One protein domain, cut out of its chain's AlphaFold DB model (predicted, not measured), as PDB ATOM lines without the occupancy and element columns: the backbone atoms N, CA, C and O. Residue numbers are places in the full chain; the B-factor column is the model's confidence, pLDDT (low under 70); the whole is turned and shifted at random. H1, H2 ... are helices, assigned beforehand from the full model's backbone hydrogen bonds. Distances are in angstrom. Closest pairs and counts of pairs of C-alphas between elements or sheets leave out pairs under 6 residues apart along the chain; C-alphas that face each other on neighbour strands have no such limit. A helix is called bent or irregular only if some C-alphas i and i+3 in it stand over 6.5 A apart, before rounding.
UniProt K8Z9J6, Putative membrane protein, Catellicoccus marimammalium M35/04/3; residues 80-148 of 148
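AT A GLANCE: This is residues 80 to 148 of the 148 residues of the protein "Putative membrane protein" of Catellicoccus marimammalium M35/04/3 (UniProt K8Z9J6). Two long helices, H1 and H2, form a helical hairpin that opens like a narrow V from the tight turn joining them. Beyond the open end, residues 124 to 148 make a winding stretch with no named element, which ends in a tail towards Ser 148. The printed part has 69 residues, with two named helices in the order H1, H2 and no named strand; the class is all helix. The whole is loose, with a radius of gyration of the C-alphas of 14.6 A, and the C-alphas span 49 by 23 by 16 A.

HOW THE PARTS SIT: H1, residues 82 to 102, and H2, residues 105 to 123, form a helical hairpin. They touch, with 14 pairs of C-alphas within 8 A. The closest C-alphas of the two are those of Phe 99 and Phe 107, 5.4 A apart. Their lines stand at a shallow tilt of 31 degrees, and they run opposite ways. Their centres are 11.0 A apart. Each O i to N i+4 pair of H1 is within hydrogen-bond range, against 13 of 15 in H2.

IN THESE COORDINATES: H1 begins at C-alpha 82, (154.163, 133.915, 195.124), and measures 30.0 A to C-alpha 102, (181.617, 144.386, 200.989). A tight link of 2 residues leads to H2. H2 measures 27.9 A from first to last C-alpha and ends at C-alpha 123, (164.172, 117.561, 193.705). H2 is neither bent nor irregular, but only just: C-alphas 119 and 122 are 6.3 A apart.

THE WHOLE: The two C-alphas farthest apart are those of Thr 102 and Ser 148, at 49.6 A. The printed part has no cut, and Ser 148 is the chain's last residue. The mean pLDDT of the printed part is 88.4; residues 133 to 134 and 146 to 148 are under 70.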
ATOM      1  N   PHE A  80     155.617 126.376 197.127       92.44
ATOM      2  CA  PHE A  80     155.771 127.807 197.411       92.44
ATOM      3  C   PHE A  80     154.604 128.628 196.853       92.44
ATOM      4  O   PHE A  80     154.105 128.368 195.754       92.44
ATOM      5  N   ASN A  81     154.196 129.664 197.586       91.25
ATOM      6  CA  ASN A  81     153.300 130.695 197.063       91.25
ATOM      7  C   ASN A  81     154.116 131.842 196.423       91.25
ATOM      8  O   ASN A  81     155.345 131.864 196.490       91.25
ATOM      9  N   ASN A  82     153.453 132.812 195.787       89.19
ATOM     10  CA  ASN A  82     154.163 133.915 195.124       89.19
ATOM     11  C   ASN A  82     154.970 134.782 196.106       89.19
ATOM     12  O   ASN A  82     156.031 135.272 195.734       89.19
ATOM     13  N   VAL A  83     154.505 134.932 197.351       90.06
ATOM     14  CA  VAL A  83     155.213 135.697 198.386       90.06
ATOM     15  C   VAL A  83     156.521 135.000 198.749       90.06
ATOM     16  O   VAL A  83     157.568 135.628 198.683       90.06
ATOM     17  N   GLY A  84     156.497 133.693 199.021       90.56
ATOM     18  CA  GLY A  84     157.694 132.908 199.324       90.56
ATOM     19  C   GLY A  84     158.729 132.923 198.202       90.56
ATOM     20  O   GLY A  84     159.921 133.061 198.475       90.56
ATOM     21  N   LEU A  85     158.291 132.858 196.940       91.69
ATOM     22  CA  LEU A  85     159.193 132.981 195.787       91.69
ATOM     23  C   LEU A  85     159.854 134.361 195.714       91.69
ATOM     24  O   LEU A  85     161.064 134.452 195.512       91.69
ATOM     25  N   ILE A  86     159.074 135.430 195.900       91.69
ATOM     26  CA  ILE A  86     159.587 136.805 195.885       91.69
ATOM     27  C   ILE A  86     160.544 137.028 197.058       91.69
ATOM     28  O   ILE A  86     161.619 137.590 196.865       91.69
ATOM     29  N   THR A  87     160.211 136.537 198.254       91.88
ATOM     30  CA  THR A  87     161.090 136.614 199.427       91.88
ATOM     31  C   THR A  87     162.424 135.916 199.166       91.88
ATOM     32  O   THR A  87     163.470 136.512 199.416       91.88
ATOM     33  N   LEU A  88     162.420 134.701 198.604       91.81
ATOM     34  CA  LEU A  88     163.654 133.993 198.238       91.81
ATOM     35  C   LEU A  88     164.479 134.753 197.191       91.81
ATOM     36  O   LEU A  88     165.700 134.840 197.316       91.81
ATOM     37  N   ALA A  89     163.828 135.330 196.180       91.75
ATOM     38  CA  ALA A  89     164.505 136.109 195.148       91.75
ATOM     39  C   ALA A  89     165.149 137.385 195.716       91.75
ATOM     40  O   ALA A  89     166.303 137.681 195.407       91.75
ATOM     41  N   ILE A  90     164.439 138.108 196.588       93.62
ATOM     42  CA  ILE A  90     164.966 139.299 197.266       93.62
ATOM     43  C   ILE A  90     166.149 138.923 198.159       93.62
ATOM     44  O   ILE A  90     167.172 139.597 198.109       93.62
ATOM     45  N   LEU A  91     166.050 137.835 198.930       94.19
ATOM     46  CA  LEU A  91     167.148 137.362 199.778       94.19
ATOM     47  C   LEU A  91     168.401 137.028 198.962       94.19
ATOM     48  O   LEU A  91     169.504 137.415 199.354       94.19
ATOM     49  N   TYR A  92     168.239 136.357 197.819       94.44
ATOM     50  CA  TYR A  92     169.342 136.062 196.906       94.44
ATOM     51  C   TYR A  92     169.997 137.344 196.373       94.44
ATOM     52  O   TYR A  92     171.210 137.516 196.499       94.44
ATOM     53  N   LEU A  93     169.198 138.268 195.826       94.69
ATOM     54  CA  LEU A  93     169.701 139.506 195.222       94.69
ATOM     55  C   LEU A  93     170.328 140.451 196.253       94.69
ATOM     56  O   LEU A  93     171.376 141.033 195.982       94.69
ATOM     57  N   ALA A  94     169.733 140.574 197.442       95.94
ATOM     58  CA  ALA A  94     170.278 141.381 198.529       95.94
ATOM     59  C   ALA A  94     171.620 140.817 199.017       95.94
ATOM     60  O   ALA A  94     172.589 141.562 199.144       95.94
ATOM     61  N   SER A  95     171.701 139.496 199.218       94.94
ATOM     62  CA  SER A  95     172.947 138.836 199.630       94.94
ATOM     63  C   SER A  95     174.041 138.995 198.574       94.94
ATOM     64  O   SER A  95     175.184 139.286 198.920       94.94
ATOM     65  N   LEU A  96     173.688 138.869 197.290       95.75
ATOM     66  CA  LEU A  96     174.604 139.099 196.174       95.75
ATOM     67  C   LEU A  96     175.095 140.547 196.128       95.75
ATOM     68  O   LEU A  96     176.299 140.768 196.061       95.75
ATOM     69  N   GLY A  97     174.194 141.525 196.213       95.94
ATOM     70  CA  GLY A  97     174.559 142.942 196.196       95.94
ATOM     71  C   GLY A  97     175.502 143.316 197.341       95.94
ATOM     72  O   GLY A  97     176.538 143.937 197.110       95.94
ATOM     73  N   ILE A  98     175.194 142.877 198.566       96.38
ATOM     74  CA  ILE A  98     176.043 143.150 199.733       96.38
ATOM     75  C   ILE A  98     177.395 142.445 199.597       96.38
ATOM     76  O   ILE A  98     178.422 143.061 199.881       96.38
ATOM     77  N   PHE A  99     177.425 141.191 199.137       96.88
ATOM     78  CA  PHE A  99     178.676 140.477 198.880       96.88
ATOM     79  C   PHE A  99     179.553 141.216 197.861       96.88
ATOM     80  O   PHE A  99     180.737 141.405 198.117       96.88
ATOM     81  N   LEU A 100     178.985 141.700 196.754       96.50
ATOM     82  CA  LEU A 100     179.746 142.413 195.723       96.50
ATOM     83  C   LEU A 100     180.336 143.742 196.221       96.50
ATOM     84  O   LEU A 100     181.410 144.131 195.772       96.50
ATOM     85  N   ILE A 101     179.659 144.427 197.148       97.56
ATOM     86  CA  ILE A 101     180.125 145.709 197.705       97.56
ATOM     87  C   ILE A 101     181.142 145.494 198.831       97.56
ATOM     88  O   ILE A 101     182.148 146.192 198.909       97.56
ATOM     89  N   THR A 102     180.863 144.555 199.733       96.88
ATOM     90  CA  THR A 102     181.617 144.386 200.989       96.88
ATOM     91  C   THR A 102     182.680 143.295 200.924       96.88
ATOM     92  O   THR A 102     183.541 143.239 201.796       96.88
ATOM     93  N   ASN A 103     182.599 142.400 199.934       95.19
ATOM     94  CA  ASN A 103     183.386 141.170 199.821       95.19
ATOM     95  C   ASN A 103     183.395 140.326 201.115       95.19
ATOM     96  O   ASN A 103     184.387 139.693 201.474       95.19
ATOM     97  N   SER A 104     182.286 140.348 201.857       96.56
ATOM     98  CA  SER A 104     182.166 139.659 203.140       96.56
ATOM     99  C   SER A 104     181.952 138.153 202.962       96.56
ATOM    100  O   SER A 104     180.971 137.716 202.351       96.56
ATOM    101  N   SER A 105     182.818 137.347 203.585       96.00
ATOM    102  CA  SER A 105     182.715 135.879 203.596       96.00
ATOM    103  C   SER A 105     181.407 135.372 204.203       96.00
ATOM    104  O   SER A 105     180.916 134.314 203.814       96.00
ATOM    105  N   PHE A 106     180.812 136.126 205.132       95.75
ATOM    106  CA  PHE A 106     179.513 135.778 205.706       95.75
ATOM    107  C   PHE A 106     178.407 135.823 204.644       95.75
ATOM    108  O   PHE A 106     177.652 134.863 204.498       95.75
ATOM    109  N   PHE A 107     178.341 136.895 203.850       94.38
ATOM    110  CA  PHE A 107     177.346 136.999 202.778       94.38
ATOM    111  C   PHE A 107     177.627 136.019 201.641       94.38
ATOM    112  O   PHE A 107     176.675 135.473 201.087       94.38
ATOM    113  N   ALA A 108     178.898 135.714 201.356       94.69
ATOM    114  CA  ALA A 108     179.257 134.628 200.445       94.69
ATOM    115  C   ALA A 108     178.696 133.278 200.929       94.69
ATOM    116  O   ALA A 108     178.084 132.548 200.150       94.69
ATOM    117  N   PHE A 109     178.842 132.968 202.222       95.81
ATOM    118  CA  PHE A 109     178.296 131.755 202.832       95.81
ATOM    119  C   PHE A 109     176.761 131.695 202.754       95.81
ATOM    120  O   PHE A 109     176.209 130.679 202.328       95.81
ATOM    121  N   VAL A 110     176.064 132.790 203.078       95.44
ATOM    122  CA  VAL A 110     174.596 132.885 202.943       95.44
ATOM    123  C   VAL A 110     174.156 132.639 201.496       95.44
ATOM    124  O   VAL A 110     173.208 131.891 201.253       95.44
ATOM    125  N   LEU A 111     174.879 133.200 200.524       95.31
ATOM    126  CA  LEU A 111     174.630 132.986 199.098       95.31
ATOM    127  C   LEU A 111     174.719 131.503 198.724       95.31
ATOM    128  O   LEU A 111     173.844 131.000 198.023       95.31
ATOM    129  N   GLN A 112     175.727 130.791 199.233       94.19
ATOM    130  CA  GLN A 112     175.881 129.356 198.981       94.19
ATOM    131  C   GLN A 112     174.724 128.541 199.568       94.19
ATOM    132  O   GLN A 112     174.230 127.633 198.903       94.19
ATOM    133  N   ILE A 113     174.222 128.889 200.759       95.38
ATOM    134  CA  ILE A 113     173.030 128.238 201.336       95.38
ATOM    135  C   ILE A 113     171.811 128.430 200.427       95.38
ATOM    136  O   ILE A 113     171.084 127.476 200.148       95.38
ATOM    137  N   ILE A 114     171.594 129.653 199.940       93.81
ATOM    138  CA  ILE A 114     170.460 129.963 199.061       93.81
ATOM    139  C   ILE A 114     170.593 129.217 197.724       93.81
ATOM    140  O   ILE A 114     169.622 128.634 197.241       93.81
ATOM    141  N   VAL A 115     171.793 129.179 197.140       92.38
ATOM    142  CA  VAL A 115     172.070 128.428 195.905       92.38
ATOM    143  C   VAL A 115     171.824 126.932 196.106       92.38
ATOM    144  O   VAL A 115     171.168 126.307 195.272       92.38
ATOM    145  N   LEU A 116     172.265 126.359 197.228       93.31
ATOM    146  CA  LEU A 116     171.970 124.968 197.573       93.31
ATOM    147  C   LEU A 116     170.462 124.723 197.687       93.31
ATOM    148  O   LEU A 116     169.970 123.726 197.160       93.31
ATOM    149  N   ALA A 117     169.705 125.643 198.289       91.88
ATOM    150  CA  ALA A 117     168.247 125.541 198.333       91.88
ATOM    151  C   ALA A 117     167.629 125.537 196.920       91.88
ATOM    152  O   ALA A 117     166.766 124.704 196.637       91.88
ATOM    153  N   PHE A 118     168.107 126.383 196.000       90.19
ATOM    154  CA  PHE A 118     167.652 126.380 194.601       90.19
ATOM    155  C   PHE A 118     167.961 125.082 193.848       90.19
ATOM    156  O   PHE A 118     167.262 124.770 192.888       90.19
ATOM    157  N   VAL A 119     168.972 124.319 194.265       90.25
ATOM    158  CA  VAL A 119     169.295 123.010 193.671       90.25
ATOM    159  C   VAL A 119     168.478 121.890 194.318       90.25
ATOM    160  O   VAL A 119     167.974 121.008 193.619       90.25
ATOM    161  N   LEU A 120     168.321 121.920 195.643       92.38
ATOM    162  CA  LEU A 120     167.700 120.838 196.407       92.38
ATOM    163  C   LEU A 120     166.170 120.878 196.371       92.38
ATOM    164  O   LEU A 120     165.536 119.837 196.205       92.38
ATOM    165  N   LEU A 121     165.554 122.058 196.486       92.75
ATOM    166  CA  LEU A 121     164.093 122.180 196.538       92.75
ATOM    167  C   LEU A 121     163.401 121.629 195.274       92.75
ATOM    168  O   LEU A 121     162.417 120.904 195.415       92.75
ATOM    169  N   PRO A 122     163.904 121.857 194.044       92.75
ATOM    170  CA  PRO A 122     163.354 121.247 192.830       92.75
ATOM    171  C   PRO A 122     163.325 119.713 192.785       92.75
ATOM    172  O   PRO A 122     162.572 119.152 191.977       92.75
ATOM    173  N   ILE A 123     164.131 119.031 193.612       93.31
ATOM    174  CA  ILE A 123     164.172 117.561 193.705       93.31
ATOM    175  C   ILE A 123     162.891 117.021 194.351       93.31
ATOM    176  O   ILE A 123     162.445 115.922 194.002       93.31
ATOM    177  N   LEU A 124     162.295 117.796 195.259       92.44
ATOM    178  CA  LEU A 124     161.095 117.419 195.997       92.44
ATOM    179  C   LEU A 124     159.924 117.131 195.054       92.44
ATOM    180  O   LEU A 124     159.855 117.613 193.915       92.44
ATOM    181  N   LYS A 125     159.005 116.291 195.520       90.75
ATOM    182  CA  LYS A 125     157.762 115.966 194.827       90.75
ATOM    183  C   LYS A 125     156.820 117.170 194.843       90.75
ATOM    184  O   LYS A 125     157.005 118.153 195.558       90.75
ATOM    185  N   LYS A 126     155.801 117.085 193.994       88.38
ATOM    186  CA  LYS A 126     154.735 118.080 193.934       88.38
ATOM    187  C   LYS A 126     154.036 118.181 195.294       88.38
ATOM    188  O   LYS A 126     153.740 117.150 195.897       88.38
ATOM    189  N   ASP A 127     153.763 119.409 195.735       86.38
ATOM    190  CA  ASP A 127     153.035 119.712 196.978       86.38
ATOM    191  C   ASP A 127     153.635 119.109 198.256       86.38
ATOM    192  O   ASP A 127     152.948 118.931 199.270       86.38
ATOM    193  N   GLU A 128     154.929 118.800 198.234       87.12
ATOM    194  CA  GLU A 128     155.622 118.236 199.389       87.12
ATOM    195  C   GLU A 128     155.820 119.285 200.493       87.12
ATOM    196  O   GLU A 128     155.695 118.958 201.670       87.12
ATOM    197  N   LEU A 129     156.012 120.558 200.121       85.88
ATOM    198  CA  LEU A 129     156.141 121.682 201.060       85.88
ATOM    199  C   LEU A 129     154.826 122.433 201.303       85.88
ATOM    200  O   LEU A 129     154.789 123.377 202.092       85.88
ATOM    201  N   ALA A 130     153.745 122.032 200.633       85.38
ATOM    202  CA  ALA A 130     152.443 122.641 200.850       85.38
ATOM    203  C   ALA A 130     151.937 122.317 202.266       85.38
ATOM    204  O   ALA A 130     151.944 121.165 202.715       85.38
ATOM    205  N   ILE A 131     151.485 123.341 202.979       83.19
ATOM    206  CA  ILE A 131     151.142 123.233 204.394       83.19
ATOM    207  C   ILE A 131     149.719 122.689 204.555       83.19
ATOM    208  O   ILE A 131     148.792 123.115 203.866       83.19
ATOM    209  N   GLN A 132     149.533 121.775 205.513       75.88
ATOM    210  CA  GLN A 132     148.209 121.275 205.912       75.88
ATOM    211  C   GLN A 132     147.494 122.181 206.931       75.88
ATOM    212  O   GLN A 132     146.270 122.220 206.957       75.88
ATOM    213  N   ARG A 133     148.234 122.917 207.775       66.00
ATOM    214  CA  ARG A 133     147.693 123.750 208.864       66.00
ATOM    215  C   ARG A 133     148.146 125.212 208.765       66.00
ATOM    216  O   ARG A 133     149.334 125.500 208.829       66.00
ATOM    217  N   VAL A 134     147.191 126.139 208.717       67.62
ATOM    218  CA  VAL A 134     147.424 127.588 208.518       67.62
ATOM    219  C   VAL A 134     148.286 128.243 209.618       67.62
ATOM    220  O   VAL A 134     148.957 129.225 209.351       67.62
ATOM    221  N   ASN A 135     148.375 127.666 210.821       72.00
ATOM    222  CA  ASN A 135     149.089 128.274 211.959       72.00
ATOM    223  C   ASN A 135     150.601 127.973 212.014       72.00
ATOM    224  O   ASN A 135     151.205 128.055 213.082       72.00
ATOM    225  N   SER A 136     151.223 127.569 210.906       78.31
ATOM    226  CA  SER A 136     152.675 127.357 210.881       78.31
ATOM    227  C   SER A 136     153.420 128.669 210.585       78.31
ATOM    228  O   SER A 136     152.910 129.493 209.825       78.31
ATOM    229  N   PRO A 137     154.651 128.861 211.089       80.25
ATOM    230  CA  PRO A 137     155.453 130.054 210.786       80.25
ATOM    231  C   PRO A 137     155.781 130.201 209.288       80.25
ATOM    232  O   PRO A 137     156.123 131.287 208.831       80.25
ATOM    233  N   PHE A 138     155.639 129.125 208.508       80.75
ATOM    234  CA  PHE A 138     155.862 129.113 207.061       80.75
ATOM    235  C   PHE A 138     154.590 129.368 206.239       80.75
ATOM    236  O   PHE A 138     154.666 129.469 205.014       80.75
ATOM    237  N   ALA A 139     153.430 129.510 206.891       82.31
ATOM    238  CA  ALA A 139     152.153 129.814 206.248       82.31
ATOM    239  C   ALA A 139     152.176 131.009 205.281       82.31
ATOM    240  O   ALA A 139     151.580 130.883 204.212       82.31
ATOM    241  N   PRO A 140     152.874 132.130 205.561       85.38
ATOM    242  CA  PRO A 140     152.911 133.238 204.609       85.38
ATOM    243  C   PRO A 140     153.724 132.938 203.342       85.38
ATOM    244  O   PRO A 140     153.545 133.631 202.345       85.38
ATOM    245  N   PHE A 141     154.585 131.914 203.336       87.50
ATOM    246  CA  PHE A 141     155.507 131.627 202.225       87.50
ATOM    247  C   PHE A 141     155.126 130.396 201.398       87.50
ATOM    248  O   PHE A 141     155.539 130.264 200.242       87.50
ATOM    249  N   MET A 142     154.329 129.495 201.965       88.69
ATOM    250  CA  MET A 142     153.898 128.276 201.291       88.69
ATOM    251  C   MET A 142     152.414 128.332 200.936       88.69
ATOM    252  O   MET A 142     151.633 129.133 201.452       88.69
ATOM    253  N   ARG A 143     152.016 127.460 200.019       87.88
ATOM    254  CA  ARG A 143     150.627 127.230 199.642       87.88
ATOM    255  C   ARG A 143     149.961 126.281 200.640       87.88
ATOM    256  O   ARG A 143     150.590 125.348 201.136       87.88
ATOM    257  N   THR A 144     148.676 126.489 200.899       82.88
ATOM    258  CA  THR A 144     147.846 125.552 201.662       82.88
ATOM    259  C   THR A 144     147.402 124.389 200.774       82.88
ATOM    260  O   THR A 144     147.047 124.585 199.610       82.88
ATOM    261  N   LYS A 145     147.419 123.159 201.300       77.75
ATOM    262  CA  LYS A 145     146.829 122.016 200.588       77.75
ATOM    263  C   LYS A 145     145.319 122.216 200.521       77.75
ATOM    264  O   LYS A 145     144.659 122.262 201.555       77.75
ATOM    265  N   THR A 146     144.767 122.336 199.319       64.56
ATOM    266  CA  THR A 146     143.317 122.247 199.133       64.56
ATOM    267  C   THR A 146     142.925 120.789 199.333       64.56
ATOM    268  O   THR A 146     143.411 119.930 198.599       64.56
ATOM    269  N   SER A 147     142.115 120.499 200.352       54.19
ATOM    270  CA  SER A 147     141.547 119.169 200.571       54.19
ATOM    271  C   SER A 147     140.651 118.820 199.381       54.19
ATOM    272  O   SER A 147     139.574 119.400 199.246       54.19
ATOM    273  N   SER A 148     141.127 117.944 198.497       42.44
ATOM    274  CA  SER A 148     140.295 117.245 197.514       42.44
ATOM    275  C   SER A 148     139.789 115.947 198.116       42.44
ATOM    276  O   SER A 148     140.673 115.198 198.599       42.44
TER     277      SER A 148